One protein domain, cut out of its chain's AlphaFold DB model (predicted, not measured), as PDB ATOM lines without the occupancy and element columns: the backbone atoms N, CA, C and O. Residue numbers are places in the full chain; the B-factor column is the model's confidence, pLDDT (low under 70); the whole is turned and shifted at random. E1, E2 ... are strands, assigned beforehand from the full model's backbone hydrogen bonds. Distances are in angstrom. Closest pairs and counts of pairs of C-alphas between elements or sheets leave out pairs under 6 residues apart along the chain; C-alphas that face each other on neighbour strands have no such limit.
ATOM      1  N   ASP A   2     598.065 523.561 463.054       84.25
ATOM      2  CA  ASP A   2     597.235 522.681 463.850       84.25
ATOM      3  C   ASP A   2     595.800 523.178 463.694       84.25
ATOM      4  O   ASP A   2     595.540 524.389 463.717       84.25
ATOM      5  N   GLN A   3     594.897 522.237 463.432       88.19
ATOM      6  CA  GLN A   3     593.488 522.500 463.166       88.19
ATOM      7  C   GLN A   3     592.627 521.927 464.285       88.19
ATOM      8  O   GLN A   3     592.965 520.895 464.865       88.19
ATOM      9  N   ASN A   4     591.531 522.615 464.598       83.00
ATOM     10  CA  ASN A   4     590.526 522.110 465.525       83.00
ATOM     11  C   ASN A   4     589.610 521.093 464.818       83.00
ATOM     12  O   ASN A   4     589.721 520.849 463.614       83.00
ATOM     13  N   SER A   5     588.663 520.520 465.561       83.88
ATOM     14  CA  SER A   5     587.676 519.563 465.036       83.88
ATOM     15  C   SER A   5     586.776 520.132 463.930       83.88
ATOM     16  O   SER A   5     586.168 519.368 463.186       83.88
ATOM     17  N   LYS A   6     586.713 521.461 463.785       84.38
ATOM     18  CA  LYS A   6     585.968 522.178 462.739       84.38
ATOM     19  C   LYS A   6     586.839 522.529 461.522       84.38
ATOM     20  O   LYS A   6     586.390 523.253 460.639       84.38
ATOM     21  N   GLY A   7     588.096 522.076 461.485       82.44
ATOM     22  CA  GLY A   7     589.049 522.371 460.410       82.44
ATOM     23  C   GLY A   7     589.646 523.786 460.448       82.44
ATOM     24  O   GLY A   7     590.416 524.154 459.558       82.44
ATOM     25  N   GLN A   8     589.335 524.586 461.472       84.69
ATOM     26  CA  GLN A   8     589.870 525.938 461.619       84.69
ATOM     27  C   GLN A   8     591.298 525.881 462.159       84.69
ATOM     28  O   GLN A   8     591.605 525.109 463.068       84.69
ATOM     29  N   VAL A   9     592.183 526.710 461.605       86.75
ATOM     30  CA  VAL A   9     593.577 526.797 462.054       86.75
ATOM     31  C   VAL A   9     593.630 527.572 463.366       86.75
ATOM     32  O   VAL A   9     593.439 528.784 463.366       86.75
ATOM     33  N   TYR A  10     593.940 526.883 464.464       91.81
ATOM     34  CA  TYR A  10     594.061 527.505 465.787       91.81
ATOM     35  C   TYR A  10     595.516 527.783 466.175       91.81
ATOM     36  O   TYR A  10     595.780 528.541 467.105       91.81
ATOM     37  N   LYS A  11     596.494 527.184 465.482       93.69
ATOM     38  CA  LYS A  11     597.916 527.434 465.737       93.69
ATOM     39  C   LYS A  11     598.746 527.393 464.465       93.69
ATOM     40  O   LYS A  11     598.665 526.460 463.657       93.69
ATOM     41  N   ARG A  12     599.610 528.398 464.307       94.88
ATOM     42  CA  ARG A  12     600.533 528.502 463.175       94.88
ATOM     43  C   ARG A  12     601.888 529.034 463.612       94.88
ATOM     44  O   ARG A  12     601.982 530.107 464.191       94.88
ATOM     45  N   THR A  13     602.942 528.313 463.255       96.19
ATOM     46  CA  THR A  13     604.321 528.793 463.373       96.19
ATOM     47  C   THR A  13     604.784 529.285 462.012       96.19
ATOM     48  O   THR A  13     604.710 528.548 461.027       96.19
ATOM     49  N   LEU A  14     605.255 530.527 461.950       94.94
ATOM     50  CA  LEU A  14     605.965 531.056 460.792       94.94
ATOM     51  C   LEU A  14     607.458 531.032 461.111       94.94
ATOM     52  O   LEU A  14     607.874 531.440 462.192       94.94
ATOM     53  N   VAL A  15     608.253 530.531 460.172       95.62
ATOM     54  CA  VAL A  15     609.705 530.382 460.312       95.62
ATOM     55  C   VAL A  15     610.410 531.071 459.156       95.62
ATOM     56  O   VAL A  15     609.825 531.279 458.092       95.62
ATOM     57  N   CYS A  16     611.684 531.393 459.349       93.00
ATOM     58  CA  CYS A  16     612.513 531.930 458.283       93.00
ATOM     59  C   CYS A  16     612.687 530.905 457.142       93.00
ATOM     60  O   CYS A  16     612.788 529.702 457.398       93.00
ATOM     61  N   GLU A  17     612.807 531.366 455.890       89.62
ATOM     62  CA  GLU A  17     613.163 530.509 454.741       89.62
ATOM     63  C   GLU A  17     614.482 529.749 454.984       89.62
ATOM     64  O   GLU A  17     614.625 528.592 454.592       89.62
ATOM     65  N   PHE A  18     615.418 530.377 455.702       92.06
ATOM     66  CA  PHE A  18     616.722 529.817 456.063       92.06
ATOM     67  C   PHE A  18     616.694 529.016 457.382       92.06
ATOM     68  O   PHE A  18     617.747 528.697 457.944       92.06
ATOM     69  N   SER A  19     615.508 528.698 457.916       92.56
ATOM     70  CA  SER A  19     615.358 527.936 459.161       92.56
ATOM     71  C   SER A  19     615.759 526.461 459.024       92.56
ATOM     72  O   SER A  19     615.785 525.863 457.943       92.56
ATOM     73  N   GLY A  20     616.062 525.850 460.172       90.81
ATOM     74  CA  GLY A  20     616.419 524.439 460.283       90.81
ATOM     75  C   GLY A  20     617.854 524.119 459.863       90.81
ATOM     76  O   GLY A  20     618.584 524.947 459.325       90.81
ATOM     77  N   LYS A  21     618.263 522.873 460.116       87.94
ATOM     78  CA  LYS A  21     619.582 522.341 459.750       87.94
ATOM     79  C   LYS A  21     619.456 521.414 458.550       87.94
ATOM     80  O   LYS A  21     618.476 520.668 458.427       87.94
ATOM     81  N   TYR A  22     620.440 521.449 457.657       82.94
ATOM     82  CA  TYR A  22     620.561 520.419 456.635       82.94
ATOM     83  C   TYR A  22     620.937 519.097 457.303       82.94
ATOM     84  O   TYR A  22     621.911 519.021 458.046       82.94
ATOM     85  N   LYS A  23     620.139 518.063 457.046       77.94
ATOM     86  CA  LYS A  23     620.458 516.684 457.405       77.94
ATOM     87  C   LYS A  23     620.682 515.948 456.094       77.94
ATOM     88  O   LYS A  23     619.739 515.801 455.314       77.94
ATOM     89  N   SER A  24     621.918 515.541 455.822       72.19
ATOM     90  CA  SER A  24     622.208 514.724 454.649       72.19
ATOM     91  C   SER A  24     621.508 513.379 454.796       72.19
ATOM     92  O   SER A  24     621.761 512.663 455.758       72.19
ATOM     93  N   LYS A  25     620.688 513.001 453.815       64.75
ATOM     94  CA  LYS A  25     620.161 511.633 453.686       64.75
ATOM     95  C   LYS A  25     621.169 510.689 453.015       64.75
ATOM     96  O   LYS A  25     620.765 509.712 452.398       64.75
ATOM     97  N   LYS A  26     622.470 511.001 453.078       62.84
ATOM     98  CA  LYS A  26     623.515 510.109 452.574       62.84
ATOM     99  C   LYS A  26     623.456 508.850 453.433       62.84
ATOM    100  O   LYS A  26     623.902 508.880 454.575       62.84
ATOM    101  N   MET A  27     622.836 507.791 452.917       56.72
ATOM    102  CA  MET A  27     623.043 506.463 453.474       56.72
ATOM    103  C   MET A  27     624.533 506.187 453.317       56.72
ATOM    104  O   MET A  27     625.105 506.435 452.252       56.72
ATOM    105  N   ALA A  28     625.177 505.758 454.393       54.38
ATOM    106  CA  ALA A  28     626.563 505.329 454.371       54.38
ATOM    107  C   ALA A  28     626.667 503.954 453.695       54.38
ATOM    108  O   ALA A  28     627.236 503.047 454.266       54.38
ATOM    109  N   ASN A  38     623.180 517.693 443.154       52.97
ATOM    110  CA  ASN A  38     623.840 518.611 444.081       52.97
ATOM    111  C   ASN A  38     622.908 519.792 444.402       52.97
ATOM    112  O   ASN A  38     623.086 520.913 443.927       52.97
ATOM    113  N   THR A  39     621.871 519.555 445.203       57.59
ATOM    114  CA  THR A  39     620.977 520.619 445.654       57.59
ATOM    115  C   THR A  39     621.662 521.394 446.781       57.59
ATOM    116  O   THR A  39     621.758 520.915 447.913       57.59
ATOM    117  N   LYS A  40     622.144 522.611 446.495       66.44
ATOM    118  CA  LYS A  40     622.634 523.527 447.539       66.44
ATOM    119  C   LYS A  40     621.473 523.865 448.477       66.44
ATOM    120  O   LYS A  40     620.427 524.347 448.045       66.44
ATOM    121  N   THR A  41     621.633 523.581 449.766       74.25
ATOM    122  CA  THR A  41     620.618 523.893 450.776       74.25
ATOM    123  C   THR A  41     620.676 525.369 451.163       74.25
ATOM    124  O   THR A  41     621.756 525.921 451.347       74.25
ATOM    125  N   LYS A  42     619.511 526.001 451.334       82.81
ATOM    126  CA  LYS A  42     619.391 527.348 451.913       82.81
ATOM    127  C   LYS A  42     619.302 527.329 453.449       82.81
ATOM    128  O   LYS A  42     619.045 528.349 454.063       82.81
ATOM    129  N   LYS A  43     619.440 526.175 454.103       89.19
ATOM    130  CA  LYS A  43     619.242 526.057 455.556       89.19
ATOM    131  C   LYS A  43     620.458 526.588 456.318       89.19
ATOM    132  O   LYS A  43     621.518 525.973 456.261       89.19
ATOM    133  N   LEU A  44     620.286 527.683 457.060       91.25
ATOM    134  CA  LEU A  44     621.328 528.329 457.874       91.25
ATOM    135  C   LEU A  44     621.087 528.179 459.379       91.25
ATOM    136  O   LEU A  44     621.750 528.834 460.177       91.25
ATOM    137  N   ASN A  45     620.132 527.341 459.792       94.00
ATOM    138  CA  ASN A  45     619.703 527.237 461.185       94.00
ATOM    139  C   ASN A  45     619.282 528.592 461.777       94.00
ATOM    140  O   ASN A  45     619.559 528.879 462.940       94.00
ATOM    141  N   CYS A  46     618.639 529.431 460.959       95.31
ATOM    142  CA  CYS A  46     618.142 530.725 461.405       95.31
ATOM    143  C   CYS A  46     617.116 530.532 462.539       95.31
ATOM    144  O   CYS A  46     616.181 529.742 462.351       95.31
ATOM    145  N   PRO A  47     617.281 531.205 463.699       96.75
ATOM    146  CA  PRO A  47     616.413 530.995 464.854       96.75
ATOM    147  C   PRO A  47     615.098 531.777 464.761       96.75
ATOM    148  O   PRO A  47     614.188 531.522 465.554       96.75
ATOM    149  N   TRP A  48     614.984 532.699 463.796       97.31
ATOM    150  CA  TRP A  48     613.800 533.527 463.633       97.31
ATOM    151  C   TRP A  48     612.546 532.680 463.435       97.31
ATOM    152  O   TRP A  48     612.454 531.873 462.496       97.31
ATOM    153  N   HIS A  49     611.572 532.894 464.313       97.31
ATOM    154  CA  HIS A  49     610.238 532.338 464.183       97.31
ATOM    155  C   HIS A  49     609.233 533.114 465.034       97.31
ATOM    156  O   HIS A  49     609.580 533.762 466.025       97.31
ATOM    157  N   ILE A  50     607.965 532.988 464.662       97.94
ATOM    158  CA  ILE A  50     606.830 533.503 465.419       97.94
ATOM    159  C   ILE A  50     605.752 532.426 465.528       97.94
ATOM    160  O   ILE A  50     605.407 531.768 464.545       97.94
ATOM    161  N   ASN A  51     605.227 532.241 466.736       96.94
ATOM    162  CA  ASN A  51     604.142 531.314 467.030       96.94
ATOM    163  C   ASN A  51     602.844 532.095 467.238       96.94
ATOM    164  O   ASN A  51     602.710 532.851 468.201       96.94
ATOM    165  N   LEU A  52     601.881 531.869 466.351       96.00
ATOM    166  CA  LEU A  52     600.550 532.460 466.374       96.00
ATOM    167  C   LEU A  52     599.539 531.447 466.911       96.00
ATOM    168  O   LEU A  52     599.595 530.262 466.571       96.00
ATOM    169  N   SER A  53     598.614 531.932 467.729       94.50
ATOM    170  CA  SER A  53     597.593 531.153 468.420       94.50
ATOM    171  C   SER A  53     596.239 531.846 468.299       94.50
ATOM    172  O   SER A  53     596.130 533.044 468.536       94.50
ATOM    173  N   PHE A  54     595.207 531.085 467.964       92.62
ATOM    174  CA  PHE A  54     593.817 531.511 467.895       92.62
ATOM    175  C   PHE A  54     592.927 530.369 468.410       92.62
ATOM    176  O   PHE A  54     592.384 529.603 467.616       92.62
ATOM    177  N   PRO A  55     592.861 530.162 469.738       86.31
ATOM    178  CA  PRO A  55     592.037 529.108 470.318       86.31
ATOM    179  C   PRO A  55     590.546 529.404 470.107       86.31
ATOM    180  O   PRO A  55     590.164 530.550 469.897       86.31
ATOM    181  N   ASP A  56     589.701 528.379 470.230       83.31
ATOM    182  CA  ASP A  56     588.274 528.425 469.859       83.31
ATOM    183  C   ASP A  56     587.453 529.557 470.509       83.31
ATOM    184  O   ASP A  56     586.433 529.959 469.959       83.31
ATOM    185  N   GLN A  57     587.877 530.061 471.672       83.38
ATOM    186  CA  GLN A  57     587.196 531.127 472.421       83.38
ATOM    187  C   GLN A  57     587.881 532.497 472.287       83.38
ATOM    188  O   GLN A  57     587.462 533.465 472.920       83.38
ATOM    189  N   ALA A  58     588.969 532.596 471.519       84.88
ATOM    190  CA  ALA A  58     589.658 533.862 471.326       84.88
ATOM    191  C   ALA A  58     588.936 534.730 470.297       84.88
ATOM    192  O   ALA A  58     588.496 534.271 469.248       84.88
ATOM    193  N   THR A  59     588.891 536.026 470.578       88.44
ATOM    194  CA  THR A  59     588.418 537.048 469.636       88.44
ATOM    195  C   THR A  59     589.552 537.631 468.795       88.44
ATOM    196  O   THR A  59     589.301 538.313 467.807       88.44
ATOM    197  N   GLN A  60     590.808 537.353 469.162       90.81
ATOM    198  CA  GLN A  60     592.000 537.890 468.511       90.81
ATOM    199  C   GLN A  60     593.130 536.864 468.429       90.81
ATOM    200  O   GLN A  60     593.250 535.970 469.269       90.81
ATOM    201  N   ILE A  61     593.987 537.019 467.418       92.44
ATOM    202  CA  ILE A  61     595.192 536.203 467.252       92.44
ATOM    203  C   ILE A  61     596.237 536.654 468.275       92.44
ATOM    204  O   ILE A  61     596.647 537.812 468.290       92.44
ATOM    205  N   GLY A  62     596.695 535.722 469.105       94.44
ATOM    206  CA  GLY A  62     597.774 535.932 470.062       94.44
ATOM    207  C   GLY A  62     599.129 535.488 469.518       94.44
ATOM    208  O   GLY A  62     599.247 534.449 468.865       94.44
ATOM    209  N   VAL A  63     600.176 536.248 469.840       96.38
ATOM    210  CA  VAL A  63     601.571 535.831 469.645       96.38
ATOM    211  C   VAL A  63     602.048 535.149 470.923       96.38
ATOM    212  O   VAL A  63     602.143 535.780 471.968       96.38
ATOM    213  N   THR A  64     602.347 533.855 470.846       95.31
ATOM    214  CA  THR A  64     602.807 533.062 472.007       95.31
ATOM    215  C   THR A  64     604.324 533.050 472.145       95.31
ATOM    216  O   THR A  64     604.862 532.894 473.236       95.31
ATOM    217  N   THR A  65     605.045 533.203 471.036       96.62
ATOM    218  CA  THR A  65     606.507 533.283 471.025       96.62
ATOM    219  C   THR A  65     606.933 534.105 469.829       96.62
ATOM    220  O   THR A  65     606.396 533.914 468.736       96.62
ATOM    221  N   PHE A  66     607.920 534.973 470.020       97.38
ATOM    222  CA  PHE A  66     608.546 535.700 468.929       97.38
ATOM    223  C   PHE A  66     610.056 535.772 469.141       97.38
ATOM    224  O   PHE A  66     610.537 536.490 470.013       97.38
ATOM    225  N   ILE A  67     610.804 535.020 468.332       97.44
ATOM    226  CA  ILE A  67     612.258 535.153 468.249       97.44
ATOM    227  C   ILE A  67     612.565 536.042 467.054       97.44
ATOM    228  O   ILE A  67     612.526 535.589 465.912       97.44
ATOM    229  N   ASN A  68     612.894 537.304 467.322       95.88
ATOM    230  CA  ASN A  68     613.200 538.291 466.289       95.88
ATOM    231  C   ASN A  68     614.704 538.395 465.990       95.88
ATOM    232  O   ASN A  68     615.274 539.484 465.967       95.88
ATOM    233  N   GLN A  69     615.372 537.257 465.824       96.12
ATOM    234  CA  GLN A  69     616.806 537.212 465.553       96.12
ATOM    235  C   GLN A  69     617.070 536.444 464.267       96.12
ATOM    236  O   GLN A  69     616.743 535.265 464.152       96.12
ATOM    237  N   HIS A  70     617.705 537.118 463.315       94.44
ATOM    238  CA  HIS A  70     618.243 536.491 462.117       94.44
ATOM    239  C   HIS A  70     619.752 536.330 462.259       94.44
ATOM    240  O   HIS A  70     620.436 537.214 462.762       94.44
ATOM    241  N   ASN A  71     620.271 535.204 461.782       94.62
ATOM    242  CA  ASN A  71     621.710 534.936 461.711       94.62
ATOM    243  C   ASN A  71     622.276 535.136 460.294       94.62
ATOM    244  O   ASN A  71     623.340 534.623 459.960       94.62
ATOM    245  N   HIS A  72     621.534 535.842 459.448       91.25
ATOM    246  CA  HIS A  72     621.897 536.165 458.080       91.25
ATOM    247  C   HIS A  72     621.411 537.577 457.763       91.25
ATOM    248  O   HIS A  72     620.495 538.094 458.406       91.25
ATOM    249  N   ILE A  73     622.007 538.186 456.741       89.88
ATOM    250  CA  ILE A  73     621.583 539.496 456.258       89.88
ATOM    251  C   ILE A  73     620.153 539.371 455.717       89.88
ATOM    252  O   ILE A  73     619.838 538.461 454.942       89.88
TER     253      ILE A  73
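Overview. This is residues 2 to 28 and 38 to 73 of the 116 residues of the protein "FAR1 domain-containing protein" of Rhizophagus irregularis (strain DAOM 197198w) (UniProt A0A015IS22). With little regular structure, this is a small flat sheet of three antiparallel strands, from one end of which two loose arms, residues 16 to 28 and 38 to 48, run off to the cut. Of 63 printed residues, 18 are in named elements, E1, E2 and E3 in chain and sheet order; the class is all strand, with no named helix. It is only just extended, close to loose: radius of gyration of the C-alphas 16.0 A, spans 49 by 29 by 15 A.

Arrangement. Residues 2 to 3 pair antiparallel with residues 9 to 11 of E1, residues 9 to 15, an edge strand. E1 is antiparallel to inner strand E2, residues 49 to 53, at 172 degrees; N 12 and O 52 are 2.9 A apart, within hydrogen-bond range. E2 forms a hairpin with edge strand E3, residues 62 to 67, at 169 degrees; N 53 and O 62 are 2.8 A apart, within hydrogen-bond range.

Along the chain. E1 begins at C-alpha 9 (593.577, 526.797, 462.054) and is 16.6 A long. E2 is 13.4 A long. E3, 14.6 A, ends at C-alpha 67 (612.258, 535.153, 468.249).

Size, cuts and confidence. The C-alphas of Ala 28 and Thr 59, the farthest apart, are 51.9 A apart. Residues 29 to 37 are not printed; C-alphas 28 and 38 are 17.0 A apart. The E2 to E3 link is short. Residues 25 to 28 and 38 to 40 have pLDDT under 70.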